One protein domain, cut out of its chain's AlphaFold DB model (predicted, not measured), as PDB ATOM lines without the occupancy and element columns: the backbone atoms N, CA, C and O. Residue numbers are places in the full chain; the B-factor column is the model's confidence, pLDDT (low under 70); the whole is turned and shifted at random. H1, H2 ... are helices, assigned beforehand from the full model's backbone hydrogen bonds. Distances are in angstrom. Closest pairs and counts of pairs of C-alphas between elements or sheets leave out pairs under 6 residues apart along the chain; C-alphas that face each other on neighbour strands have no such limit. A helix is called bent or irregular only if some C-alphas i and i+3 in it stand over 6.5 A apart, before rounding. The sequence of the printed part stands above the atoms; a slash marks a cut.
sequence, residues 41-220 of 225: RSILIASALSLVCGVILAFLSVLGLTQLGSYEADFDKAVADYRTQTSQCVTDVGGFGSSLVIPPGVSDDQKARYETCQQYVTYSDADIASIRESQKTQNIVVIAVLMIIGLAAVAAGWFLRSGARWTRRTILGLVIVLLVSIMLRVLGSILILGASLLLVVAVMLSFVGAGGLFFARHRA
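Overview. This is residues 41 to 220 of the 225 residues of an uncharacterized protein of Nakamurella flava (UniProt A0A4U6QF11). The model is a long rod: at one end an up-and-down bundle of four helical parts, H1a, H3, H4 and H5, and at the other a small head of H2 and the loop of residues 94 to 107. The bent first helix joins the two, its second arm H1b leading away from the bundle to the head, while short H6 lies across the bundle's far end. The printed part has 180 residues with six named helices, H1 to H6 in order, and no named strand; the class is all helix. The whole is extended, with a radius of gyration of the C-alphas of 24.5 A and spans of 81 by 34 by 19 A.

Along the chain. H1, residues 41 to 93, was assigned as one helix by its hydrogen bonds but is bent: C-alphas 69 and 72 are 7.3 A apart. Its arm H1a, residues 41 to 69, begins with C-alpha 41 at (-23.069, -23.310, -30.538) and is 42.9 A long; arm H1b, residues 72 to 93, is 31.1 A long. H2 is residues 108 to 118. H3, residues 125 to 159, is 51.0 A long and begins with C-alpha 125 at (1.574, -28.592, 22.534). H4 is residues 167 to 183, 24.3 A, and H5 is residues 190 to 207, 26.2 A. H6, residues 209 to 220, ends with C-alpha 220 at (-16.631, -4.303, -35.032); it is neither bent nor irregular, but only just: C-alphas 212 and 215 are 6.0 A apart.

Arrangement. In the bundle, each part runs against the one before it in the chain. H1a touches H3 at a shallow tilt of 26 degrees, opposite ways, the closest C-alphas being those of Gly 54 and Gly 150, 3.9 A apart. H1a also touches H5, closest at Ala 46 and Ala 202, C-alphas 4.2 A apart. H3 and H4 form a helical hairpin, H3 touching with residues 149 to 159 alone; the closest C-alphas are those of Ala 156 and Thr 167, 5.2 A. H4 and H5 form another, closest at the C-alphas of Val 175 and Val 200, 6.3 A, at a shallow tilt of 33 degrees, only just short of steep. H1a and H1b stand at a steep tilt of 65 degrees. H1b touches H2 with residues 86 to 93 alone, closest at the C-alphas of Cys 89 and Cys 117, 5.7 A. H1a and H6 only just touch, only at their ends, with 3 pairs of C-alphas within 8 A, the closest those of Ile 43 and Gly 211, 5.8 A. In H1b, H2, H3, H4 and H5 every O i to N i+4 pair is within hydrogen-bond range; in H1a it is 24 of 25 and in H6 7 of 8.

Size, cuts and confidence. The C-alphas farthest apart, those of Gly 105 and Ala 220, are 82.7 A apart. The printed part has no cut; the link from H1 to H2 is long, with 14 residues. The mean pLDDT of the printed part is 84.5, and residues 185 to 188 are under 70.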
ATOM      1  N   ARG A  41     -22.991 -22.154 -31.454       86.06
ATOM      2  CA  ARG A  41     -23.069 -23.310 -30.538       86.06
ATOM      3  C   ARG A  41     -21.823 -23.457 -29.658       86.06
ATOM      4  O   ARG A  41     -21.959 -23.823 -28.499       86.06
ATOM      5  N   SER A  42     -20.636 -23.110 -30.163       85.06
ATOM      6  CA  SER A  42     -19.391 -23.136 -29.381       85.06
ATOM      7  C   SER A  42     -19.440 -22.230 -28.148       85.06
ATOM      8  O   SER A  42     -18.973 -22.630 -27.088       85.06
ATOM      9  N   ILE A  43     -20.055 -21.046 -28.249       86.12
ATOM     10  CA  ILE A  43     -20.206 -20.115 -27.122       86.12
ATOM     11  C   ILE A  43     -21.298 -20.574 -26.165       86.12
ATOM     12  O   ILE A  43     -21.151 -20.409 -24.958       86.12
ATOM     13  N   LEU A  44     -22.364 -21.199 -26.672       87.62
ATOM     14  CA  LEU A  44     -23.387 -21.802 -25.816       87.62
ATOM     15  C   LEU A  44     -22.805 -22.950 -24.979       87.62
ATOM     16  O   LEU A  44     -23.041 -23.003 -23.774       87.62
ATOM     17  N   ILE A  45     -21.989 -23.812 -25.595       88.50
ATOM     18  CA  ILE A  45     -21.282 -24.896 -24.902       88.50
ATOM     19  C   ILE A  45     -20.263 -24.317 -23.913       88.50
ATOM     20  O   ILE A  45     -20.265 -24.710 -22.754       88.50
ATOM     21  N   ALA A  46     -19.445 -23.339 -24.316       88.56
ATOM     22  CA  ALA A  46     -18.484 -22.691 -23.418       88.56
ATOM     23  C   ALA A  46     -19.168 -22.024 -22.209       88.56
ATOM     24  O   ALA A  46     -18.693 -22.144 -21.082       88.56
ATOM     25  N   SER A  47     -20.311 -21.371 -22.430       88.62
ATOM     26  CA  SER A  47     -21.152 -20.788 -21.379       88.62
ATOM     27  C   SER A  47     -21.656 -21.856 -20.407       88.62
ATOM     28  O   SER A  47     -21.545 -21.671 -19.197       88.62
ATOM     29  N   ALA A  48     -22.148 -22.989 -20.916       91.44
ATOM     30  CA  ALA A  48     -22.600 -24.104 -20.088       91.44
ATOM     31  C   ALA A  48     -21.451 -24.730 -19.281       91.44
ATOM     32  O   ALA A  48     -21.596 -24.927 -18.079       91.44
ATOM     33  N   LEU A  49     -20.294 -24.974 -19.904       91.12
ATOM     34  CA  LEU A  49     -19.109 -25.517 -19.230       91.12
ATOM     35  C   LEU A  49     -18.596 -24.578 -18.131       91.12
ATOM     36  O   LEU A  49     -18.287 -25.034 -17.033       91.12
ATOM     37  N   SER A  50     -18.561 -23.267 -18.395       91.50
ATOM     38  CA  SER A  50     -18.177 -22.252 -17.404       91.50
ATOM     39  C   SER A  50     -19.161 -22.193 -16.236       91.50
ATOM     40  O   SER A  50     -18.741 -22.065 -15.088       91.50
ATOM     41  N   LEU A  51     -20.465 -22.319 -16.510       91.88
ATOM     42  CA  LEU A  51     -21.497 -22.373 -15.474       91.88
ATOM     43  C   LEU A  51     -21.365 -23.627 -14.611       91.88
ATOM     44  O   LEU A  51     -21.323 -23.512 -13.392       91.88
ATOM     45  N   VAL A  52     -21.257 -24.807 -15.226       92.75
ATOM     46  CA  VAL A  52     -21.100 -26.080 -14.504       92.75
ATOM     47  C   VAL A  52     -19.828 -26.066 -13.660       92.75
ATOM     48  O   VAL A  52     -19.877 -26.411 -12.483       92.75
ATOM     49  N   CYS A  53     -18.710 -25.597 -14.220       92.12
ATOM     50  CA  CYS A  53     -17.466 -25.403 -13.480       92.12
ATOM     51  C   CYS A  53     -17.672 -24.483 -12.267       92.12
ATOM     52  O   CYS A  53     -17.349 -24.863 -11.143       92.12
ATOM     53  N   GLY A  54     -18.264 -23.304 -12.477       90.31
ATOM     54  CA  GLY A  54     -18.507 -22.345 -11.405       90.31
ATOM     55  C   GLY A  54     -19.404 -22.896 -10.295       90.31
ATOM     56  O   GLY A  54     -19.117 -22.683  -9.120       90.31
ATOM     57  N   VAL A  55     -20.434 -23.669 -10.651       93.00
ATOM     58  CA  VAL A  55     -21.318 -24.349  -9.692       93.00
ATOM     59  C   VAL A  55     -20.564 -25.408  -8.893       93.00
ATOM     60  O   VAL A  55     -20.710 -25.446  -7.676       93.00
ATOM     61  N   ILE A  56     -19.727 -26.232  -9.536       91.88
ATOM     62  CA  ILE A  56     -18.910 -27.238  -8.838       91.88
ATOM     63  C   ILE A  56     -17.975 -26.554  -7.837       91.88
ATOM     64  O   ILE A  56     -17.926 -26.951  -6.676       91.88
ATOM     65  N   LEU A  57     -17.263 -25.506  -8.255       91.31
ATOM     66  CA  LEU A  57     -16.330 -24.792  -7.381       91.31
ATOM     67  C   LEU A  57     -17.049 -24.091  -6.223       91.31
ATOM     68  O   LEU A  57     -16.591 -24.172  -5.083       91.31
ATOM     69  N   ALA A  58     -18.197 -23.461  -6.480       90.06
ATOM     70  CA  ALA A  58     -19.013 -22.854  -5.433       90.06
ATOM     71  C   ALA A  58     -19.534 -23.910  -4.446       90.06
ATOM     72  O   ALA A  58     -19.437 -23.715  -3.237       90.06
ATOM     73  N   PHE A  59     -20.014 -25.052  -4.942       90.81
ATOM     74  CA  PHE A  59     -20.487 -26.157  -4.109       90.81
ATOM     75  C   PHE A  59     -19.375 -26.730  -3.223       90.81
ATOM     76  O   PHE A  59     -19.570 -26.890  -2.020       90.81
ATOM     77  N   LEU A  60     -18.186 -26.967  -3.785       88.69
ATOM     78  CA  LEU A  60     -17.016 -27.410  -3.021       88.69
ATOM     79  C   LEU A  60     -16.605 -26.390  -1.956       88.69
ATOM     80  O   LEU A  60     -16.226 -26.774  -0.854       88.69
ATOM     81  N   SER A  61     -16.719 -25.098  -2.262       87.56
ATOM     82  CA  SER A  61     -16.423 -24.031  -1.302       87.56
ATOM     83  C   SER A  61     -17.420 -24.031  -0.142       87.56
ATOM     84  O   SER A  61     -17.018 -23.922   1.010       87.56
ATOM     85  N   VAL A  62     -18.714 -24.219  -0.424       87.56
ATOM     86  CA  VAL A  62     -19.757 -24.326   0.611       87.56
ATOM     87  C   VAL A  62     -19.551 -25.568   1.479       87.56
ATOM     88  O   VAL A  62     -19.664 -25.471   2.697       87.56
ATOM     89  N   LEU A  63     -19.187 -26.710   0.889       86.00
ATOM     90  CA  LEU A  63     -18.803 -27.900   1.654       86.00
ATOM     91  C   LEU A  63     -17.566 -27.651   2.531       86.00
ATOM     92  O   LEU A  63     -17.520 -28.098   3.672       86.00
ATOM     93  N   GLY A  64     -16.579 -26.903   2.036       82.56
ATOM     94  CA  GLY A  64     -15.435 -26.487   2.848       82.56
ATOM     95  C   GLY A  64     -15.854 -25.620   4.043       82.56
ATOM     96  O   GLY A  64     -15.352 -25.811   5.148       82.56
ATOM     97  N   LEU A  65     -16.815 -24.708   3.847       84.06
ATOM     98  CA  LEU A  65     -17.376 -23.878   4.922       84.06
ATOM     99  C   LEU A  65     -18.114 -24.695   5.986       84.06
ATOM    100  O   LEU A  65     -18.030 -24.355   7.163       84.06
ATOM    101  N   THR A  66     -18.815 -25.767   5.615       84.06
ATOM    102  CA  THR A  66     -19.479 -26.621   6.613       84.06
ATOM    103  C   THR A  66     -18.478 -27.477   7.388       84.06
ATOM    104  O   THR A  66     -18.651 -27.669   8.589       84.06
ATOM    105  N   GLN A  67     -17.394 -27.924   6.745       81.50
ATOM    106  CA  GLN A  67     -16.308 -28.663   7.403       81.50
ATOM    107  C   GLN A  67     -15.437 -27.786   8.313       81.50
ATOM    108  O   GLN A  67     -14.854 -28.281   9.271       81.50
ATOM    109  N   LEU A  68     -15.390 -26.470   8.088       79.19
ATOM    110  CA  LEU A  68     -14.730 -25.532   9.004       79.19
ATOM    111  C   LEU A  68     -15.318 -25.569  10.423       79.19
ATOM    112  O   LEU A  68     -14.585 -25.336  11.381       79.19
ATOM    113  N   GLY A  69     -16.611 -25.884  10.563       76.62
ATOM    114  CA  GLY A  69     -17.266 -26.027  11.864       76.62
ATOM    115  C   GLY A  69     -16.870 -27.299  12.623       76.62
ATOM    116  O   GLY A  69     -16.836 -27.277  13.849       76.62
ATOM    117  N   SER A  70     -16.537 -28.388  11.918       79.94
ATOM    118  CA  SER A  70     -16.056 -29.640  12.526       79.94
ATOM    119  C   SER A  70     -14.531 -29.735  12.594       79.94
ATOM    120  O   SER A  70     -14.012 -30.609  13.283       79.94
ATOM    121  N   TYR A  71     -13.812 -28.815  11.941       79.31
ATOM    122  CA  TYR A  71     -12.355 -28.832  11.814       79.31
ATOM    123  C   TYR A  71     -11.626 -28.982  13.152       79.31
ATOM    124  O   TYR A  71     -10.649 -29.718  13.235       79.31
ATOM    125  N   GLU A  72     -12.089 -28.300  14.202       78.94
ATOM    126  CA  GLU A  72     -11.448 -28.372  15.519       78.94
ATOM    127  C   GLU A  72     -11.583 -29.772  16.128       78.94
ATOM    128  O   GLU A  72     -10.586 -30.335  16.571       78.94
ATOM    129  N   ALA A  73     -12.768 -30.383  16.037       81.69
ATOM    130  CA  ALA A  73     -13.001 -31.746  16.507       81.69
ATOM    131  C   ALA A  73     -12.235 -32.793  15.676       81.69
ATOM    132  O   ALA A  73     -11.683 -33.740  16.235       81.69
ATOM    133  N   ASP A  74     -12.168 -32.616  14.354       82.62
ATOM    134  CA  ASP A  74     -11.440 -33.515  13.455       82.62
ATOM    135  C   ASP A  74      -9.920 -33.428  13.682       82.62
ATOM    136  O   ASP A  74      -9.229 -34.450  13.707       82.62
ATOM    137  N   PHE A  75      -9.397 -32.220  13.913       83.12
ATOM    138  CA  PHE A  75      -7.991 -32.000  14.246       83.12
ATOM    139  C   PHE A  75      -7.643 -32.559  15.628       83.12
ATOM    140  O   PHE A  75      -6.630 -33.240  15.773       83.12
ATOM    141  N   ASP A  76      -8.485 -32.324  16.637       85.06
ATOM    142  CA  ASP A  76      -8.287 -32.872  17.983       85.06
ATOM    143  C   ASP A  76      -8.308 -34.404  17.968       85.06
ATOM    144  O   ASP A  76      -7.468 -35.041  18.607       85.06
ATOM    145  N   LYS A  77      -9.200 -35.008  17.175       87.69
ATOM    146  CA  LYS A  77      -9.228 -36.456  16.958       87.69
ATOM    147  C   LYS A  77      -7.953 -36.957  16.280       87.69
ATOM    148  O   LYS A  77      -7.368 -37.926  16.750       87.69
ATOM    149  N   ALA A  78      -7.475 -36.278  15.237       85.56
ATOM    150  CA  ALA A  78      -6.227 -36.641  14.568       85.56
ATOM    151  C   ALA A  78      -5.011 -36.546  15.508       85.56
ATOM    152  O   ALA A  78      -4.139 -37.414  15.489       85.56
ATOM    153  N   VAL A  79      -4.965 -35.529  16.375       86.81
ATOM    154  CA  VAL A  79      -3.928 -35.398  17.409       86.81
ATOM    155  C   VAL A  79      -4.047 -36.511  18.454       86.81
ATOM    156  O   VAL A  79      -3.029 -37.062  18.871       86.81
ATOM    157  N   ALA A  80      -5.262 -36.867  18.875       87.81
ATOM    158  CA  ALA A  80      -5.492 -37.958  19.820       87.81
ATOM    159  C   ALA A  80      -5.072 -39.319  19.240       87.81
ATOM    160  O   ALA A  80      -4.382 -40.088  19.915       87.81
ATOM    161  N   ASP A  81      -5.404 -39.588  17.978       89.94
ATOM    162  CA  ASP A  81      -4.985 -40.795  17.262       89.94
ATOM    163  C   ASP A  81      -3.455 -40.835  17.128       89.94
ATOM    164  O   ASP A  81      -2.834 -41.857  17.417       89.94
ATOM    165  N   TYR A  82      -2.827 -39.703  16.794       85.75
ATOM    166  CA  TYR A  82      -1.370 -39.580  16.729       85.75
ATOM    167  C   TYR A  82      -0.703 -39.881  18.078       85.75
ATOM    168  O   TYR A  82       0.237 -40.668  18.140       85.75
ATOM    169  N   ARG A  83      -1.213 -39.308  19.177       87.88
ATOM    170  CA  ARG A  83      -0.709 -39.572  20.539       87.88
ATOM    171  C   ARG A  83      -0.892 -41.023  20.962       87.88
ATOM    172  O   ARG A  83      -0.077 -41.553  21.712       87.88
ATOM    173  N   THR A  84      -1.959 -41.661  20.496       89.25
ATOM    174  CA  THR A  84      -2.213 -43.078  20.758       89.25
ATOM    175  C   THR A  84      -1.215 -43.954  20.001       89.25
ATOM    176  O   THR A  84      -0.687 -44.909  20.559       89.25
ATOM    177  N   GLN A  85      -0.884 -43.608  18.756       87.00
ATOM    178  CA  GLN A  85       0.135 -44.325  17.985       87.00
ATOM    179  C   GLN A  85       1.541 -44.130  18.564       87.00
ATOM    180  O   GLN A  85       2.302 -45.090  18.678       87.00
ATOM    181  N   THR A  86       1.891 -42.915  18.999       88.12
ATOM    182  CA  THR A  86       3.195 -42.683  19.635       88.12
ATOM    183  C   THR A  86       3.301 -43.379  20.989       88.12
ATOM    184  O   THR A  86       4.350 -43.946  21.287       88.12
ATOM    185  N   SER A  87       2.228 -43.427  21.789       87.44
ATOM    186  CA  SER A  87       2.228 -44.174  23.056       87.44
ATOM    187  C   SER A  87       2.333 -45.689  22.849       87.44
ATOM    188  O   SER A  87       3.035 -46.360  23.612       87.44
ATOM    189  N   GLN A  88       1.725 -46.226  21.785       88.12
ATOM    190  CA  GLN A  88       1.909 -47.621  21.369       88.12
ATOM    191  C   GLN A  88       3.365 -47.904  20.985       88.12
ATOM    192  O   GLN A  88       3.926 -48.880  21.466       88.12
ATOM    193  N   CYS A  89       4.027 -47.020  20.233       86.94
ATOM    194  CA  CYS A  89       5.460 -47.151  19.949       86.94
ATOM    195  C   CYS A  89       6.323 -47.142  21.224       86.94
ATOM    196  O   CYS A  89       7.218 -47.973  21.372       86.94
ATOM    197  N   VAL A  90       6.041 -46.261  22.191       87.38
ATOM    198  CA  VAL A  90       6.755 -46.283  23.484       87.38
ATOM    199  C   VAL A  90       6.565 -47.621  24.201       87.38
ATOM    200  O   VAL A  90       7.524 -48.159  24.747       87.38
ATOM    201  N   THR A  91       5.349 -48.166  24.181       86.69
ATOM    202  CA  THR A  91       5.011 -49.415  24.882       86.69
ATOM    203  C   THR A  91       5.616 -50.643  24.195       86.69
ATOM    204  O   THR A  91       6.146 -51.519  24.872       86.69
ATOM    205  N   ASP A  92       5.581 -50.691  22.861       85.00
ATOM    206  CA  ASP A  92       5.958 -51.867  22.071       85.00
ATOM    207  C   ASP A  92       7.462 -51.939  21.775       85.00
ATOM    208  O   ASP A  92       8.042 -53.025  21.786       85.00
ATOM    209  N   VAL A  93       8.097 -50.800  21.475       85.19
ATOM    210  CA  VAL A  93       9.509 -50.742  21.047       85.19
ATOM    211  C   VAL A  93      10.397 -49.902  21.971       85.19
ATOM    212  O   VAL A  93      11.603 -49.810  21.739       85.19
ATOM    213  N   GLY A  94       9.836 -49.331  23.043       82.50
ATOM    214  CA  GLY A  94      10.581 -48.595  24.069       82.50
ATOM    215  C   GLY A  94      10.882 -47.133  23.724       82.50
ATOM    216  O   GLY A  94      11.615 -46.476  24.460       82.50
ATOM    217  N   GLY A  95      10.337 -46.606  22.620       84.31
ATOM    218  CA  GLY A  95      10.541 -45.219  22.190       84.31
ATOM    219  C   GLY A  95      10.009 -44.929  20.782       84.31
ATOM    220  O   GLY A  95       9.429 -45.792  20.133       84.31
ATOM    221  N   PHE A  96      10.206 -43.706  20.294       86.75
ATOM    222  CA  PHE A  96       9.852 -43.293  18.930       86.75
ATOM    223  C   PHE A  96      10.774 -42.166  18.450       86.75
ATOM    224  O   PHE A  96      11.483 -41.549  19.247       86.75
ATOM    225  N   GLY A  97      10.748 -41.892  17.148       85.38
ATOM    226  CA  GLY A  97      11.549 -40.851  16.510       85.38
ATOM    227  C   GLY A  97      13.002 -41.247  16.254       85.38
ATOM    228  O   GLY A  97      13.395 -42.406  16.375       85.38
ATOM    229  N   SER A  98      13.815 -40.263  15.872       79.94
ATOM    230  CA  SER A  98      15.197 -40.471  15.413       79.94
ATOM    231  C   SER A  98      16.165 -40.977  16.489       79.94
ATOM    232  O   SER A  98      17.268 -41.407  16.160       79.94
ATOM    233  N   SER A  99      15.769 -40.938  17.762       78.12
ATOM    234  CA  SER A  99      16.529 -41.496  18.883       78.12
ATOM    235  C   SER A  99      16.328 -43.005  19.064       78.12
ATOM    236  O   SER A  99      17.086 -43.631  19.805       78.12
ATOM    237  N   LEU A 100      15.334 -43.606  18.398       83.06
ATOM    238  CA  LEU A 100      15.073 -45.040  18.455       83.06
ATOM    239  C   LEU A 100      16.117 -45.797  17.619       83.06
ATOM    240  O   LEU A 100      16.160 -45.662  16.397       83.06
ATOM    241  N   VAL A 101      16.946 -46.622  18.261       82.06
ATOM    242  CA  VAL A 101      17.954 -47.458  17.588       82.06
ATOM    243  C   VAL A 101      17.417 -48.876  17.422       82.06
ATOM    244  O   VAL A 101      17.022 -49.504  18.401       82.06
ATOM    245  N   ILE A 102      17.425 -49.389  16.188       84.06
ATOM    246  CA  ILE A 102      17.019 -50.770  15.896       84.06
ATOM    247  C   ILE A 102      18.096 -51.722  16.437       84.06
ATOM    248  O   ILE A 102      19.246 -51.632  15.995       84.06
ATOM    249  N   PRO A 103      17.771 -52.635  17.372       83.25
ATOM    250  CA  PRO A 103      18.746 -53.587  17.887       83.25
ATOM    251  C   PRO A 103      19.270 -54.511  16.775       83.25
ATOM    252  O   PRO A 103      18.521 -54.883  15.870       83.25
ATOM    253  N   PRO A 104      20.539 -54.940  16.811       78.06
ATOM    254  CA  PRO A 104      21.012 -55.957  15.883       78.06
ATOM    255  C   PRO A 104      20.345 -57.309  16.194       78.06
ATOM    256  O   PRO A 104      20.352 -57.755  17.339       78.06
ATOM    257  N   GLY A 105      19.787 -57.972  15.174       79.94
ATOM    258  CA  GLY A 105      19.230 -59.330  15.288       79.94
ATOM    259  C   GLY A 105      17.715 -59.438  15.516       79.94
ATOM    260  O   GLY A 105      17.236 -60.542  15.766       79.94
ATOM    261  N   VAL A 106      16.952 -58.341  15.423       84.00
ATOM    262  CA  VAL A 106      15.475 -58.401  15.389       84.00
ATOM    263  C   VAL A 106      14.967 -59.007  14.077       84.00
ATOM    264  O   VAL A 106      15.573 -58.822  13.023       84.00
ATOM    265  N   SER A 107      13.836 -59.713  14.155       87.31
ATOM    266  CA  SER A 107      13.131 -60.258  12.984       87.31
ATOM    267  C   SER A 107      12.668 -59.155  12.021       87.31
ATOM    268  O   SER A 107      12.459 -58.014  12.441       87.31
ATOM    269  N   ASP A 108      12.465 -59.484  10.741       84.56
ATOM    270  CA  ASP A 108      12.036 -58.513   9.717       84.56
ATOM    271  C   ASP A 108      10.706 -57.821  10.079       84.56
ATOM    272  O   ASP A 108      10.566 -56.609   9.906       84.56
ATOM    273  N   ASP A 109       9.768 -58.554  10.687       81.88
ATOM    274  CA  ASP A 109       8.490 -58.005  11.162       81.88
ATOM    275  C   ASP A 109       8.673 -56.991  12.300       81.88
ATOM    276  O   ASP A 109       7.981 -55.972  12.368       81.88
ATOM    277  N   GLN A 110       9.617 -57.246  13.209       80.56
ATOM    278  CA  GLN A 110       9.944 -56.306  14.280       80.56
ATOM    279  C   GLN A 110      10.667 -55.087  13.717       80.56
ATOM    280  O   GLN A 110      10.339 -53.963  14.088       80.56
ATOM    281  N   LYS A 111      11.587 -55.284  12.771       85.00
ATOM    282  CA  LYS A 111      12.306 -54.199  12.101       85.00
ATOM    283  C   LYS A 111      11.351 -53.212  11.423       85.00
ATOM    284  O   LYS A 111      11.500 -52.010  11.629       85.00
ATOM    285  N   ALA A 112      10.318 -53.696  10.731       84.25
ATOM    286  CA  ALA A 112       9.289 -52.841  10.129       84.25
ATOM    287  C   ALA A 112       8.541 -51.977  11.169       84.25
ATOM    288  O   ALA A 112       8.210 -50.815  10.908       84.25
ATOM    289  N   ARG A 113       8.308 -52.505  12.379       82.69
ATOM    290  CA  ARG A 113       7.700 -51.742  13.485       82.69
ATOM    291  C   ARG A 113       8.631 -50.657  14.015       82.69
ATOM    292  O   ARG A 113       8.184 -49.528  14.203       82.69
ATOM    293  N   TYR A 114       9.917 -50.960  14.199       85.94
ATOM    294  CA  TYR A 114      10.912 -49.952  14.582       85.94
ATOM    295  C   TYR A 114      11.022 -48.834  13.532       85.94
ATOM    296  O   TYR A 114      11.030 -47.660  13.897       85.94
ATOM    297  N   GLU A 115      11.048 -49.174  12.240       86.12
ATOM    298  CA  GLU A 115      11.101 -48.195  11.142       86.12
ATOM    299  C   GLU A 115       9.855 -47.300  11.103       86.12
ATOM    300  O   GLU A 115       9.968 -46.090  10.916       86.12
ATOM    301  N   THR A 116       8.670 -47.861  11.358       87.44
ATOM    302  CA  THR A 116       7.428 -47.079  11.477       87.44
ATOM    303  C   THR A 116       7.503 -46.123  12.671       87.44
ATOM    304  O   THR A 116       7.208 -44.936  12.541       87.44
ATOM    305  N   CYS A 117       7.979 -46.603  13.824       87.19
ATOM    306  CA  CYS A 117       8.106 -45.789  15.031       87.19
ATOM    307  C   CYS A 117       9.172 -44.679  14.918       87.19
ATOM    308  O   CYS A 117       9.054 -43.646  15.578       87.19
ATOM    309  N   GLN A 118      10.178 -44.839  14.051       88.00
ATOM    310  CA  GLN A 118      11.166 -43.797  13.738       88.00
ATOM    311  C   GLN A 118      10.592 -42.624  12.927       88.00
ATOM    312  O   GLN A 118      11.152 -41.530  12.984       88.00
ATOM    313  N   GLN A 119       9.492 -42.819  12.190       86.19
ATOM    314  CA  GLN A 119       8.884 -41.761  11.367       86.19
ATOM    315  C   GLN A 119       8.110 -40.722  12.191       86.19
ATOM    316  O   GLN A 119       7.855 -39.620  11.700       86.19
ATOM    317  N   TYR A 120       7.743 -41.044  13.434       83.25
ATOM    318  CA  TYR A 120       7.036 -40.112  14.307       83.25
ATOM    319  C   TYR A 120       7.973 -39.034  14.846       83.25
ATOM    320  O   TYR A 120       9.063 -39.310  15.343       83.25
ATOM    321  N   VAL A 121       7.505 -37.791  14.806       82.38
ATOM    322  CA  VAL A 121       8.202 -36.627  15.359       82.38
ATOM    323  C   VAL A 121       7.498 -36.172  16.634       82.38
ATOM    324  O   VAL A 121       6.268 -36.183  16.732       82.38
ATOM    325  N   THR A 122       8.272 -35.768  17.634       76.94
ATOM    326  CA  THR A 122       7.724 -35.190  18.860       76.94
ATOM    327  C   THR A 122       7.290 -33.756  18.585       76.94
ATOM    328  O   THR A 122       8.127 -32.896  18.326       76.94
ATOM    329  N   TYR A 123       5.986 -33.499  18.649       78.75
ATOM    330  CA  TYR A 123       5.435 -32.147  18.596       78.75
ATOM    331  C   TYR A 123       5.100 -31.689  20.011       78.75
ATOM    332  O   TYR A 123       4.427 -32.414  20.749       78.75
ATOM    333  N   SER A 124       5.557 -30.498  20.396       80.88
ATOM    334  CA  SER A 124       5.082 -29.873  21.630       80.88
ATOM    335  C   SER A 124       3.633 -29.399  21.467       80.88
ATOM    336  O   SER A 124       3.150 -29.199  20.349       80.88
ATOM    337  N   ASP A 125       2.927 -29.168  22.576       81.19
ATOM    338  CA  ASP A 125       1.574 -28.592  22.534       81.19
ATOM    339  C   ASP A 125       1.552 -27.222  21.828       81.19
ATOM    340  O   ASP A 125       0.595 -26.902  21.121       81.19
ATOM    341  N   ALA A 126       2.636 -26.446  21.951       82.56
ATOM    342  CA  ALA A 126       2.804 -25.173  21.255       82.56
ATOM    343  C   ALA A 126       2.965 -25.356  19.733       82.56
ATOM    344  O   ALA A 126       2.378 -24.600  18.955       82.56
ATOM    345  N   ASP A 127       3.689 -26.392  19.294       85.50
ATOM    346  CA  ASP A 127       3.825 -26.713  17.867       85.50
ATOM    347  C   ASP A 127       2.477 -27.132  17.279       85.50
ATOM    348  O   ASP A 127       2.078 -26.639  16.226       85.50
ATOM    349  N   ILE A 128       1.726 -27.973  17.995       83.88
ATOM    350  CA  ILE A 128       0.392 -28.425  17.577       83.88
ATOM    351  C   ILE A 128      -0.566 -27.235  17.439       83.88
ATOM    352  O   ILE A 128      -1.311 -27.161  16.457       83.88
ATOM    353  N   ALA A 129      -0.538 -26.289  18.383       83.31
ATOM    354  CA  ALA A 129      -1.346 -25.073  18.315       83.31
ATOM    355  C   ALA A 129      -0.970 -24.199  17.102       83.31
ATOM    356  O   ALA A 129      -1.849 -23.793  16.342       83.31
ATOM    357  N   SER A 130       0.326 -23.981  16.854       83.88
ATOM    358  CA  SER A 130       0.782 -23.179  15.708       83.88
ATOM    359  C   SER A 130       0.452 -23.824  14.351       83.88
ATOM    360  O   SER A 130       0.014 -23.145  13.418       83.88
ATOM    361  N   ILE A 131       0.580 -25.153  14.244       83.50
ATOM    362  CA  ILE A 131       0.207 -25.915  13.048       83.50
ATOM    363  C   ILE A 131      -1.301 -25.814  12.815       83.50
ATOM    364  O   ILE A 131      -1.726 -25.576  11.683       83.50
ATOM    365  N   ARG A 132      -2.110 -25.942  13.874       83.44
ATOM    366  CA  ARG A 132      -3.572 -25.817  13.804       83.44
ATOM    367  C   ARG A 132      -3.988 -24.466  13.230       83.44
ATOM    368  O   ARG A 132      -4.803 -24.436  12.308       83.44
ATOM    369  N   GLU A 133      -3.440 -23.373  13.757       83.38
ATOM    370  CA  GLU A 133      -3.769 -22.014  13.312       83.38
ATOM    371  C   GLU A 133      -3.333 -21.756  11.866       83.38
ATOM    372  O   GLU A 133      -4.104 -21.210  11.068       83.38
ATOM    373  N   SER A 134      -2.133 -22.212  11.495       83.25
ATOM    374  CA  SER A 134      -1.614 -22.094  10.130       83.25
ATOM    375  C   SER A 134      -2.482 -22.860   9.125       83.25
ATOM    376  O   SER A 134      -2.906 -22.299   8.113       83.25
ATOM    377  N   GLN A 135      -2.839 -24.110   9.435       80.25
ATOM    378  CA  GLN A 135      -3.685 -24.953   8.584       80.25
ATOM    379  C   GLN A 135      -5.116 -24.410   8.469       80.25
ATOM    380  O   GLN A 135      -5.666 -24.350   7.368       80.25
ATOM    381  N   LYS A 136      -5.706 -23.929   9.574       81.75
ATOM    382  CA  LYS A 136      -7.029 -23.285   9.565       81.75
ATOM    383  C   LYS A 136      -7.027 -22.054   8.661       81.75
ATOM    384  O   LYS A 136      -7.905 -21.910   7.813       81.75
ATOM    385  N   THR A 137      -6.011 -21.201   8.794       83.06
ATOM    386  CA  THR A 137      -5.873 -19.985   7.980       83.06
ATOM    387  C   THR A 137      -5.699 -20.318   6.503       83.06
ATOM    388  O   THR A 137      -6.388 -19.740   5.662       83.06
ATOM    389  N   GLN A 138      -4.840 -21.289   6.174       81.12
ATOM    390  CA  GLN A 138      -4.676 -21.759   4.800       81.12
ATOM    391  C   GLN A 138      -6.005 -22.260   4.234       81.12
ATOM    392  O   GLN A 138      -6.430 -21.780   3.188       81.12
ATOM    393  N   ASN A 139      -6.713 -23.141   4.943       83.25
ATOM    394  CA  ASN A 139      -7.964 -23.712   4.450       83.25
ATOM    395  C   ASN A 139      -9.048 -22.638   4.214       83.25
ATOM    396  O   ASN A 139      -9.714 -22.644   3.179       83.25
ATOM    397  N   ILE A 140      -9.167 -21.647   5.108       85.88
ATOM    398  CA  ILE A 140     -10.083 -20.503   4.931       85.88
ATOM    399  C   ILE A 140      -9.746 -19.715   3.661       85.88
ATOM    400  O   ILE A 140     -10.638 -19.413   2.866       85.88
ATOM    401  N   VAL A 141      -8.466 -19.391   3.452       85.81
ATOM    402  CA  VAL A 141      -8.019 -18.640   2.269       85.81
ATOM    403  C   VAL A 141      -8.325 -19.420   0.991       85.81
ATOM    404  O   VAL A 141      -8.821 -18.847   0.022       85.81
ATOM    405  N   VAL A 142      -8.094 -20.731   0.997       84.81
ATOM    406  CA  VAL A 142      -8.382 -21.609  -0.142       84.81
ATOM    407  C   VAL A 142      -9.863 -21.616  -0.487       84.81
ATOM    408  O   VAL A 142     -10.225 -21.419  -1.648       84.81
ATOM    409  N   ILE A 143     -10.722 -21.793   0.515       87.50
ATOM    410  CA  ILE A 143     -12.176 -21.796   0.342       87.50
ATOM    411  C   ILE A 143     -12.660 -20.447  -0.196       87.50
ATOM    412  O   ILE A 143     -13.449 -20.408  -1.141       87.50
ATOM    413  N   ALA A 144     -12.151 -19.336   0.343       87.81
ATOM    414  CA  ALA A 144     -12.504 -17.998  -0.124       87.81
ATOM    415  C   ALA A 144     -12.104 -17.779  -1.594       87.81
ATOM    416  O   ALA A 144     -12.904 -17.290  -2.394       87.81
ATOM    417  N   VAL A 145     -10.892 -18.188  -1.980       88.50
ATOM    418  CA  VAL A 145     -10.412 -18.082  -3.366       88.50
ATOM    419  C   VAL A 145     -11.253 -18.942  -4.308       88.50
ATOM    420  O   VAL A 145     -11.692 -18.451  -5.350       88.50
ATOM    421  N   LEU A 146     -11.539 -20.195  -3.943       88.88
ATOM    422  CA  LEU A 146     -12.395 -21.081  -4.735       88.88
ATOM    423  C   LEU A 146     -13.803 -20.510  -4.918       88.88
ATOM    424  O   LEU A 146     -14.349 -20.574  -6.020       88.88
ATOM    425  N   MET A 147     -14.364 -19.901  -3.872       90.75
ATOM    426  CA  MET A 147     -15.679 -19.273  -3.924       90.75
ATOM    427  C   MET A 147     -15.686 -18.092  -4.899       90.75
ATOM    428  O   MET A 147     -16.574 -18.000  -5.749       90.75
ATOM    429  N   ILE A 148     -14.676 -17.219  -4.826       92.06
ATOM    430  CA  ILE A 148     -14.533 -16.068  -5.730       92.06
ATOM    431  C   ILE A 148     -14.397 -16.540  -7.179       92.06
ATOM    432  O   ILE A 148     -15.083 -16.017  -8.059       92.06
ATOM    433  N   ILE A 149     -13.558 -17.546  -7.438       91.12
ATOM    434  CA  ILE A 149     -13.386 -18.109  -8.782       91.12
ATOM    435  C   ILE A 149     -14.697 -18.739  -9.265       91.12
ATOM    436  O   ILE A 149     -15.104 -18.488 -10.399       91.12
ATOM    437  N   GLY A 150     -15.385 -19.507  -8.418       91.12
ATOM    438  CA  GLY A 150     -16.662 -20.135  -8.749       91.12
ATOM    439  C   GLY A 150     -17.722 -19.111  -9.154       91.12
ATOM    440  O   GLY A 150     -18.307 -19.212 -10.235       91.12
ATOM    441  N   LEU A 151     -17.907 -18.063  -8.348       93.00
ATOM    442  CA  LEU A 151     -18.847 -16.976  -8.638       93.00
ATOM    443  C   LEU A 151     -18.460 -16.197  -9.900       93.00
ATOM    444  O   LEU A 151     -19.315 -15.908 -10.741       93.00
ATOM    445  N   ALA A 152     -17.172 -15.898 -10.074       92.44
ATOM    446  CA  ALA A 152     -16.673 -15.234 -11.270       92.44
ATOM    447  C   ALA A 152     -16.871 -16.094 -12.531       92.44
ATOM    448  O   ALA A 152     -17.205 -15.554 -13.585       92.44
ATOM    449  N   ALA A 153     -16.725 -17.418 -12.435       91.31
ATOM    450  CA  ALA A 153     -16.962 -18.352 -13.534       91.31
ATOM    451  C   ALA A 153     -18.451 -18.458 -13.897       91.31
ATOM    452  O   ALA A 153     -18.786 -18.497 -15.084       91.31
ATOM    453  N   VAL A 154     -19.353 -18.431 -12.908       92.75
ATOM    454  CA  VAL A 154     -20.808 -18.350 -13.138       92.75
ATOM    455  C   VAL A 154     -21.163 -17.041 -13.840       92.75
ATOM    456  O   VAL A 154     -21.819 -17.056 -14.884       92.75
ATOM    457  N   ALA A 155     -20.679 -15.909 -13.318       91.31
ATOM    458  CA  ALA A 155     -20.923 -14.596 -13.905       91.31
ATOM    459  C   ALA A 155     -20.373 -14.519 -15.338       91.31
ATOM    460  O   ALA A 155     -21.092 -14.153 -16.268       91.31
ATOM    461  N   ALA A 156     -19.123 -14.930 -15.556       86.50
ATOM    462  CA  ALA A 156     -18.518 -14.934 -16.881       86.50
ATOM    463  C   ALA A 156     -19.242 -15.890 -17.845       86.50
ATOM    464  O   ALA A 156     -19.463 -15.530 -19.001       86.50
ATOM    465  N   GLY A 157     -19.683 -17.057 -17.363       87.31
ATOM    466  CA  GLY A 157     -20.520 -18.012 -18.092       87.31
ATOM    467  C   GLY A 157     -21.844 -17.414 -18.557       87.31
ATOM    468  O   GLY A 157     -22.256 -17.626 -19.700       87.31
ATOM    469  N   TRP A 158     -22.486 -16.611 -17.710       89.69
ATOM    470  CA  TRP A 158     -23.717 -15.901 -18.044       89.69
ATOM    471  C   TRP A 158     -23.480 -14.795 -19.083       89.69
ATOM    472  O   TRP A 158     -24.141 -14.750 -20.123       89.69
ATOM    473  N   PHE A 159     -22.475 -13.943 -18.856       88.38
ATOM    474  CA  PHE A 159     -22.149 -12.817 -19.738       88.38
ATOM    475  C   PHE A 159     -21.438 -13.223 -21.043       88.38
ATOM    476  O   PHE A 159     -21.345 -12.422 -21.976       88.38
ATOM    477  N   LEU A 160     -20.953 -14.463 -21.164       84.50
ATOM    478  CA  LEU A 160     -20.454 -15.019 -22.428       84.50
ATOM    479  C   LEU A 160     -21.530 -14.958 -23.523       84.50
ATOM    480  O   LEU A 160     -21.209 -14.679 -24.679       84.50
ATOM    481  N   ARG A 161     -22.806 -15.145 -23.154       82.56
ATOM    482  CA  ARG A 161     -23.945 -15.115 -24.088       82.56
ATOM    483  C   ARG A 161     -24.214 -13.723 -24.657       82.56
ATOM    484  O   ARG A 161     -24.665 -13.616 -25.790       82.56
ATOM    485  N   SER A 162     -23.915 -12.670 -23.897       80.50
ATOM    486  CA  SER A 162     -24.122 -11.276 -24.311       80.50
ATOM    487  C   SER A 162     -22.911 -10.656 -25.017       80.50
ATOM    488  O   SER A 162     -22.939  -9.482 -25.385       80.50
ATOM    489  N   GLY A 163     -21.825 -11.416 -25.210       74.25
ATOM    490  CA  GLY A 163     -20.647 -10.947 -25.939       74.25
ATOM    491  C   GLY A 163     -19.888  -9.814 -25.241       74.25
ATOM    492  O   GLY A 163     -19.239  -8.996 -25.901       74.25
ATOM    493  N   ALA A 164     -19.956  -9.709 -23.912       81.56
ATOM    494  CA  ALA A 164     -19.272  -8.645 -23.180       81.56
ATOM    495  C   ALA A 164     -17.733  -8.712 -23.351       81.56
ATOM    496  O   ALA A 164     -17.146  -9.786 -23.391       81.56
ATOM    497  N   ARG A 165     -17.045  -7.560 -23.467       76.06
ATOM    498  CA  ARG A 165     -15.590  -7.517 -23.775       76.06
ATOM    499  C   ARG A 165     -14.717  -8.119 -22.668       76.06
ATOM    500  O   ARG A 165     -13.621  -8.597 -22.947       76.06
ATOM    501  N   TRP A 166     -15.186  -8.055 -21.426       81.94
ATOM    502  CA  TRP A 166     -14.427  -8.467 -20.250       81.94
ATOM    503  C   TRP A 166     -14.438  -9.986 -20.041       81.94
ATOM    504  O   TRP A 166     -13.429 -10.525 -19.603       81.94
ATOM    505  N   THR A 167     -15.487 -10.698 -20.465       84.00
ATOM    506  CA  THR A 167     -15.684 -12.127 -20.156       84.00
ATOM    507  C   THR A 167     -14.556 -13.016 -20.655       84.00
ATOM    508  O   THR A 167     -14.064 -13.852 -19.908       84.00
ATOM    509  N   ARG A 168     -14.061 -12.792 -21.878       81.88
ATOM    510  CA  ARG A 168     -12.898 -13.525 -22.410       81.88
ATOM    511  C   ARG A 168     -11.649 -13.370 -21.545       81.88
ATOM    512  O   ARG A 168     -10.932 -14.343 -21.334       81.88
ATOM    513  N   ARG A 169     -11.383 -12.152 -21.068       85.94
ATOM    514  CA  ARG A 169     -10.222 -11.864 -20.215       85.94
ATOM    515  C   ARG A 169     -10.415 -12.461 -18.828       85.94
ATOM    516  O   ARG A 169      -9.469 -13.016 -18.284       85.94
ATOM    517  N   THR A 170     -11.635 -12.402 -18.297       86.81
ATOM    518  CA  THR A 170     -11.977 -12.980 -16.998       86.81
ATOM    519  C   THR A 170     -11.799 -14.492 -17.001       86.81
ATOM    520  O   THR A 170     -11.096 -14.997 -16.142       86.81
ATOM    521  N   ILE A 171     -12.341 -15.223 -17.982       86.38
ATOM    522  CA  ILE A 171     -12.231 -16.695 -18.014       86.38
ATOM    523  C   ILE A 171     -10.777 -17.132 -18.226       86.38
ATOM    524  O   ILE A 171     -10.319 -18.056 -17.562       86.38
ATOM    525  N   LEU A 172     -10.021 -16.433 -19.081       88.19
ATOM    526  CA  LEU A 172      -8.584 -16.677 -19.229       88.19
ATOM    527  C   LEU A 172      -7.838 -16.451 -17.902       88.19
ATOM    528  O   LEU A 172      -7.053 -17.297 -17.487       88.19
ATOM    529  N   GLY A 173      -8.113 -15.335 -17.219       89.19
ATOM    530  CA  GLY A 173      -7.534 -15.031 -15.912       89.19
ATOM    531  C   GLY A 173      -7.884 -16.085 -14.861       89.19
ATOM    532  O   GLY A 173      -7.003 -16.530 -14.135       89.19
ATOM    533  N   LEU A 174      -9.137 -16.549 -14.836       90.38
ATOM    534  CA  LEU A 174      -9.589 -17.613 -13.941       90.38
ATOM    535  C   LEU A 174      -8.845 -18.924 -14.204       90.38
ATOM    536  O   LEU A 174      -8.395 -19.541 -13.246       90.38
ATOM    537  N   VAL A 175      -8.646 -19.323 -15.467       89.94
ATOM    538  CA  VAL A 175      -7.833 -20.507 -15.800       89.94
ATOM    539  C   VAL A 175      -6.410 -20.360 -15.266       89.94
ATOM    540  O   VAL A 175      -5.904 -21.288 -14.645       89.94
ATOM    541  N   ILE A 176      -5.771 -19.205 -15.470       89.38
ATOM    542  CA  ILE A 176      -4.391 -18.975 -15.016       89.38
ATOM    543  C   ILE A 176      -4.301 -19.072 -13.493       89.38
ATOM    544  O   ILE A 176      -3.467 -19.816 -12.982       89.38
ATOM    545  N   VAL A 177      -5.176 -18.366 -12.773       88.81
ATOM    546  CA  VAL A 177      -5.212 -18.404 -11.303       88.81
ATOM    547  C   VAL A 177      -5.413 -19.837 -10.819       88.81
ATOM    548  O   VAL A 177      -4.688 -20.296  -9.943       88.81
ATOM    549  N   LEU A 178      -6.335 -20.574 -11.436       87.12
ATOM    550  CA  LEU A 178      -6.677 -21.925 -11.015       87.12
ATOM    551  C   LEU A 178      -5.550 -22.930 -11.291       87.12
ATOM    552  O   LEU A 178      -5.278 -23.787 -10.453       87.12
ATOM    553  N   LEU A 179      -4.838 -22.795 -12.415       85.19
ATOM    554  CA  LEU A 179      -3.643 -23.595 -12.705       85.19
ATOM    555  C   LEU A 179      -2.510 -23.311 -11.714       85.19
ATOM    556  O   LEU A 179      -1.890 -24.252 -11.223       85.19
ATOM    557  N   VAL A 180      -2.270 -22.039 -11.375       85.81
ATOM    558  CA  VAL A 180      -1.272 -21.661 -10.360       85.81
ATOM    559  C   VAL A 180      -1.640 -22.256  -8.998       85.81
ATOM    560  O   VAL A 180      -0.787 -22.858  -8.348       85.81
ATOM    561  N   SER A 181      -2.910 -22.179  -8.591       81.62
ATOM    562  CA  SER A 181      -3.385 -22.788  -7.343       81.62
ATOM    563  C   SER A 181      -3.192 -24.310  -7.315       81.62
ATOM    564  O   SER A 181      -2.797 -24.857  -6.286       81.62
ATOM    565  N   ILE A 182      -3.411 -25.005  -8.436       81.75
ATOM    566  CA  ILE A 182      -3.156 -26.452  -8.539       81.75
ATOM    567  C   ILE A 182      -1.655 -26.757  -8.416       81.75
ATOM    568  O   ILE A 182      -1.280 -27.673  -7.684       81.75
ATOM    569  N   MET A 183      -0.784 -25.988  -9.083       78.25
ATOM    570  CA  MET A 183       0.672 -26.207  -9.028       78.25
ATOM    571  C   MET A 183       1.244 -26.031  -7.621       78.25
ATOM    572  O   MET A 183       2.156 -26.758  -7.235       78.25
ATOM    573  N   LEU A 184       0.671 -25.122  -6.829       78.00
ATOM    574  CA  LEU A 184       1.044 -24.918  -5.429       78.00
ATOM    575  C   LEU A 184       0.561 -26.050  -4.496       78.00
ATOM    576  O   LEU A 184       0.703 -25.935  -3.283       78.00
ATOM    577  N   ARG A 185      -0.019 -27.139  -5.037       66.88
ATOM    578  CA  ARG A 185      -0.649 -28.258  -4.301       66.88
ATOM    579  C   ARG A 185      -1.724 -27.825  -3.303       66.88
ATOM    580  O   ARG A 185      -2.116 -28.593  -2.433       66.88
ATOM    581  N   VAL A 186      -2.250 -26.621  -3.479       61.72
ATOM    582  CA  VAL A 186      -3.293 -26.054  -2.627       61.72
ATOM    583  C   VAL A 186      -4.620 -26.798  -2.834       61.72
ATOM    584  O   VAL A 186      -5.455 -26.849  -1.939       61.72
ATOM    585  N   LEU A 187      -4.811 -27.409  -4.012       62.31
ATOM    586  CA  LEU A 187      -6.068 -28.008  -4.454       62.31
ATOM    587  C   LEU A 187      -5.832 -29.412  -5.039       62.31
ATOM    588  O   LEU A 187      -5.564 -29.557  -6.228       62.31
ATOM    589  N   GLY A 188      -5.915 -30.452  -4.204       62.47
ATOM    590  CA  GLY A 188      -5.649 -31.847  -4.601       62.47
ATOM    591  C   GLY A 188      -6.877 -32.680  -5.001       62.47
ATOM    592  O   GLY A 188      -6.740 -33.860  -5.311       62.47
ATOM    593  N   SER A 189      -8.085 -32.111  -4.973       79.06
ATOM    594  CA  SER A 189      -9.315 -32.873  -5.232       79.06
ATOM    595  C   SER A 189      -9.531 -33.139  -6.724       79.06
ATOM    596  O   SER A 189      -9.451 -32.231  -7.555       79.06
ATOM    597  N   ILE A 190      -9.901 -34.379  -7.061       82.25
ATOM    598  CA  ILE A 190     -10.218 -34.793  -8.435       82.25
ATOM    599  C   ILE A 190     -11.362 -33.977  -9.048       82.25
ATOM    600  O   ILE A 190     -11.377 -33.728 -10.252       82.25
ATOM    601  N   LEU A 191     -12.287 -33.488  -8.218       84.44
ATOM    602  CA  LEU A 191     -13.387 -32.633  -8.661       84.44
ATOM    603  C   LEU A 191     -12.891 -31.253  -9.100       84.44
ATOM    604  O   LEU A 191     -13.411 -30.695 -10.065       84.44
ATOM    605  N   ILE A 192     -11.858 -30.722  -8.443       84.50
ATOM    606  CA  ILE A 192     -11.249 -29.439  -8.813       84.50
ATOM    607  C   ILE A 192     -10.467 -29.584 -10.116       84.50
ATOM    608  O   ILE A 192     -10.556 -28.717 -10.981       84.50
ATOM    609  N   LEU A 193      -9.763 -30.705 -10.295       85.62
ATOM    610  CA  LEU A 193      -9.095 -31.043 -11.556       85.62
ATOM    611  C   LEU A 193     -10.097 -31.225 -12.708       85.62
ATOM    612  O   LEU A 193      -9.869 -30.743 -13.815       85.62
ATOM    613  N   GLY A 194     -11.236 -31.872 -12.457       87.19
ATOM    614  CA  GLY A 194     -12.312 -31.972 -13.443       87.19
ATOM    615  C   GLY A 194     -12.881 -30.598 -13.805       87.19
ATOM    616  O   GLY A 194     -12.986 -30.257 -14.984       87.19
ATOM    617  N   ALA A 195     -13.189 -29.772 -12.802       87.56
ATOM    618  CA  ALA A 195     -13.699 -28.419 -13.004       87.56
ATOM    619  C   ALA A 195     -12.703 -27.525 -13.763       87.56
ATOM    620  O   ALA A 195     -13.104 -26.782 -14.662       87.56
ATOM    621  N   SER A 196     -11.407 -27.622 -13.456       87.50
ATOM    622  CA  SER A 196     -10.359 -26.859 -14.138       87.50
ATOM    623  C   SER A 196     -10.289 -27.203 -15.624       87.50
ATOM    624  O   SER A 196     -10.226 -26.306 -16.466       87.50
ATOM    625  N   LEU A 197     -10.404 -28.489 -15.957       89.62
ATOM    626  CA  LEU A 197     -10.386 -28.967 -17.332       89.62
ATOM    627  C   LEU A 197     -11.595 -28.452 -18.127       89.62
ATOM    628  O   LEU A 197     -11.432 -28.002 -19.263       89.62
ATOM    629  N   LEU A 198     -12.787 -28.413 -17.518       91.69
ATOM    630  CA  LEU A 198     -13.976 -27.802 -18.133       91.69
ATOM    631  C   LEU A 198     -13.745 -26.318 -18.457       91.69
ATOM    632  O   LEU A 198     -14.117 -25.858 -19.539       91.69
ATOM    633  N   LEU A 199     -13.102 -25.578 -17.546       88.69
ATOM    634  CA  LEU A 199     -12.796 -24.160 -17.732       88.69
ATOM    635  C   LEU A 199     -11.782 -23.945 -18.871       88.69
ATOM    636  O   LEU A 199     -11.963 -23.056 -19.702       88.69
ATOM    637  N   VAL A 200     -10.752 -24.794 -18.964       90.44
ATOM    638  CA  VAL A 200      -9.762 -24.767 -20.058       90.44
ATOM    639  C   VAL A 200     -10.433 -25.009 -21.412       90.44
ATOM    640  O   VAL A 200     -10.206 -24.254 -22.361       90.44
ATOM    641  N   VAL A 201     -11.309 -26.014 -21.509       89.06
ATOM    642  CA  VAL A 201     -12.068 -26.291 -22.739       89.06
ATOM    643  C   VAL A 201     -12.979 -25.111 -23.093       89.06
ATOM    644  O   VAL A 201     -13.037 -24.704 -24.255       89.06
ATOM    645  N   ALA A 202     -13.637 -24.500 -22.102       87.06
ATOM    646  CA  ALA A 202     -14.457 -23.309 -22.310       87.06
ATOM    647  C   ALA A 202     -13.642 -22.128 -22.866       87.06
ATOM    648  O   ALA A 202     -14.112 -21.437 -23.777       87.06
ATOM    649  N   VAL A 203     -12.408 -21.914 -22.389       88.38
ATOM    650  CA  VAL A 203     -11.489 -20.912 -22.956       88.38
ATOM    651  C   VAL A 203     -11.171 -21.237 -24.410       88.38
ATOM    652  O   VAL A 203     -11.367 -20.379 -25.269       88.38
ATOM    653  N   MET A 204     -10.756 -22.464 -24.719       86.69
ATOM    654  CA  MET A 204     -10.408 -22.841 -26.094       86.69
ATOM    655  C   MET A 204     -11.570 -22.586 -27.062       86.69
ATOM    656  O   MET A 204     -11.393 -21.918 -28.082       86.69
ATOM    657  N   LEU A 205     -12.788 -22.994 -26.699       85.94
ATOM    658  CA  LEU A 205     -13.995 -22.746 -27.497       85.94
ATOM    659  C   LEU A 205     -14.352 -21.256 -27.625       85.94
ATOM    660  O   LEU A 205     -14.966 -20.845 -28.612       85.94
ATOM    661  N   SER A 206     -13.970 -20.441 -26.640       83.56
ATOM    662  CA  SER A 206     -14.207 -18.995 -26.647       83.56
ATOM    663  C   SER A 206     -13.250 -18.243 -27.571       83.56
ATOM    664  O   SER A 206     -13.628 -17.178 -28.067       83.56
ATOM    665  N   PHE A 207     -12.039 -18.761 -27.801       81.50
ATOM    666  CA  PHE A 207     -10.992 -18.113 -28.604       81.50
ATOM    667  C   PHE A 207     -10.839 -18.694 -30.017       81.50
ATOM    668  O   PHE A 207     -10.448 -17.955 -30.919       81.50
ATOM    669  N   VAL A 208     -11.186 -19.963 -30.236       80.44
ATOM    670  CA  VAL A 208     -10.959 -20.671 -31.506       80.44
ATOM    671  C   VAL A 208     -12.205 -20.657 -32.407       80.44
ATOM    672  O   VAL A 208     -13.347 -20.722 -31.939       80.44
ATOM    673  N   GLY A 209     -11.988 -20.566 -33.725       77.75
ATOM    674  CA  GLY A 209     -13.016 -20.707 -34.764       77.75
ATOM    675  C   GLY A 209     -14.219 -19.763 -34.608       77.75
ATOM    676  O   GLY A 209     -14.075 -18.548 -34.463       77.75
ATOM    677  N   ALA A 210     -15.430 -20.335 -34.601       75.38
ATOM    678  CA  ALA A 210     -16.688 -19.583 -34.536       75.38
ATOM    679  C   ALA A 210     -16.828 -18.720 -33.266       75.38
ATOM    680  O   ALA A 210     -17.438 -17.649 -33.314       75.38
ATOM    681  N   GLY A 211     -16.241 -19.151 -32.140       74.69
ATOM    682  CA  GLY A 211     -16.209 -18.349 -30.915       74.69
ATOM    683  C   GLY A 211     -15.370 -17.088 -31.108       74.69
ATOM    684  O   GLY A 211     -15.827 -15.988 -30.796       74.69
ATOM    685  N   GLY A 212     -14.188 -17.246 -31.718       72.69
ATOM    686  CA  GLY A 212     -13.304 -16.191 -32.227       72.69
ATOM    687  C   GLY A 212     -14.066 -15.077 -32.946       72.69
ATOM    688  O   GLY A 212     -14.080 -13.930 -32.478       72.69
ATOM    689  N   LEU A 213     -14.760 -15.463 -34.019       76.00
ATOM    690  CA  LEU A 213     -15.524 -14.589 -34.914       76.00
ATOM    691  C   LEU A 213     -16.687 -13.856 -34.238       76.00
ATOM    692  O   LEU A 213     -16.906 -12.678 -34.522       76.00
ATOM    693  N   PHE A 214     -17.424 -14.507 -33.335       79.62
ATOM    694  CA  PHE A 214     -18.571 -13.887 -32.658       79.62
ATOM    695  C   PHE A 214     -18.176 -12.614 -31.899       79.62
ATOM    696  O   PHE A 214     -18.795 -11.559 -32.057       79.62
ATOM    697  N   PHE A 215     -17.098 -12.675 -31.119       79.38
ATOM    698  CA  PHE A 215     -16.603 -11.505 -30.391       79.38
ATOM    699  C   PHE A 215     -15.943 -10.474 -31.307       79.38
ATOM    700  O   PHE A 215     -15.995  -9.281 -31.004       79.38
ATOM    701  N   ALA A 216     -15.337 -10.910 -32.413       77.75
ATOM    702  CA  ALA A 216     -14.768 -10.008 -33.408       77.75
ATOM    703  C   ALA A 216     -15.875  -9.164 -34.072       77.75
ATOM    704  O   ALA A 216     -15.772  -7.938 -34.089       77.75
ATOM    705  N   ARG A 217     -16.998  -9.788 -34.464       76.94
ATOM    706  CA  ARG A 217     -18.211  -9.101 -34.955       76.94
ATOM    707  C   ARG A 217     -18.796  -8.143 -33.915       76.94
ATOM    708  O   ARG A 217     -19.069  -6.984 -34.209       76.94
ATOM    709  N   HIS A 218     -18.912  -8.584 -32.663       79.44
ATOM    710  CA  HIS A 218     -19.381  -7.731 -31.565       79.44
ATOM    711  C   HIS A 218     -18.453  -6.549 -31.255       79.44
ATOM    712  O   HIS A 218     -18.899  -5.549 -30.681       79.44
ATOM    713  N   ARG A 219     -17.155  -6.668 -31.549       79.31
ATOM    714  CA  ARG A 219     -16.194  -5.570 -31.427       79.31
ATOM    715  C   ARG A 219     -16.334  -4.598 -32.595       79.31
ATOM    716  O   ARG A 219     -16.362  -3.405 -32.322       79.31
ATOM    717  N   ALA A 220     -16.458  -5.105 -33.822       75.69
ATOM    718  CA  ALA A 220     -16.631  -4.303 -35.032       75.69
ATOM    719  C   ALA A 220     -17.880  -3.412 -34.948       75.69
ATOM    720  O   ALA A 220     -17.764  -2.200 -35.089       75.69
TER     721      ALA A 220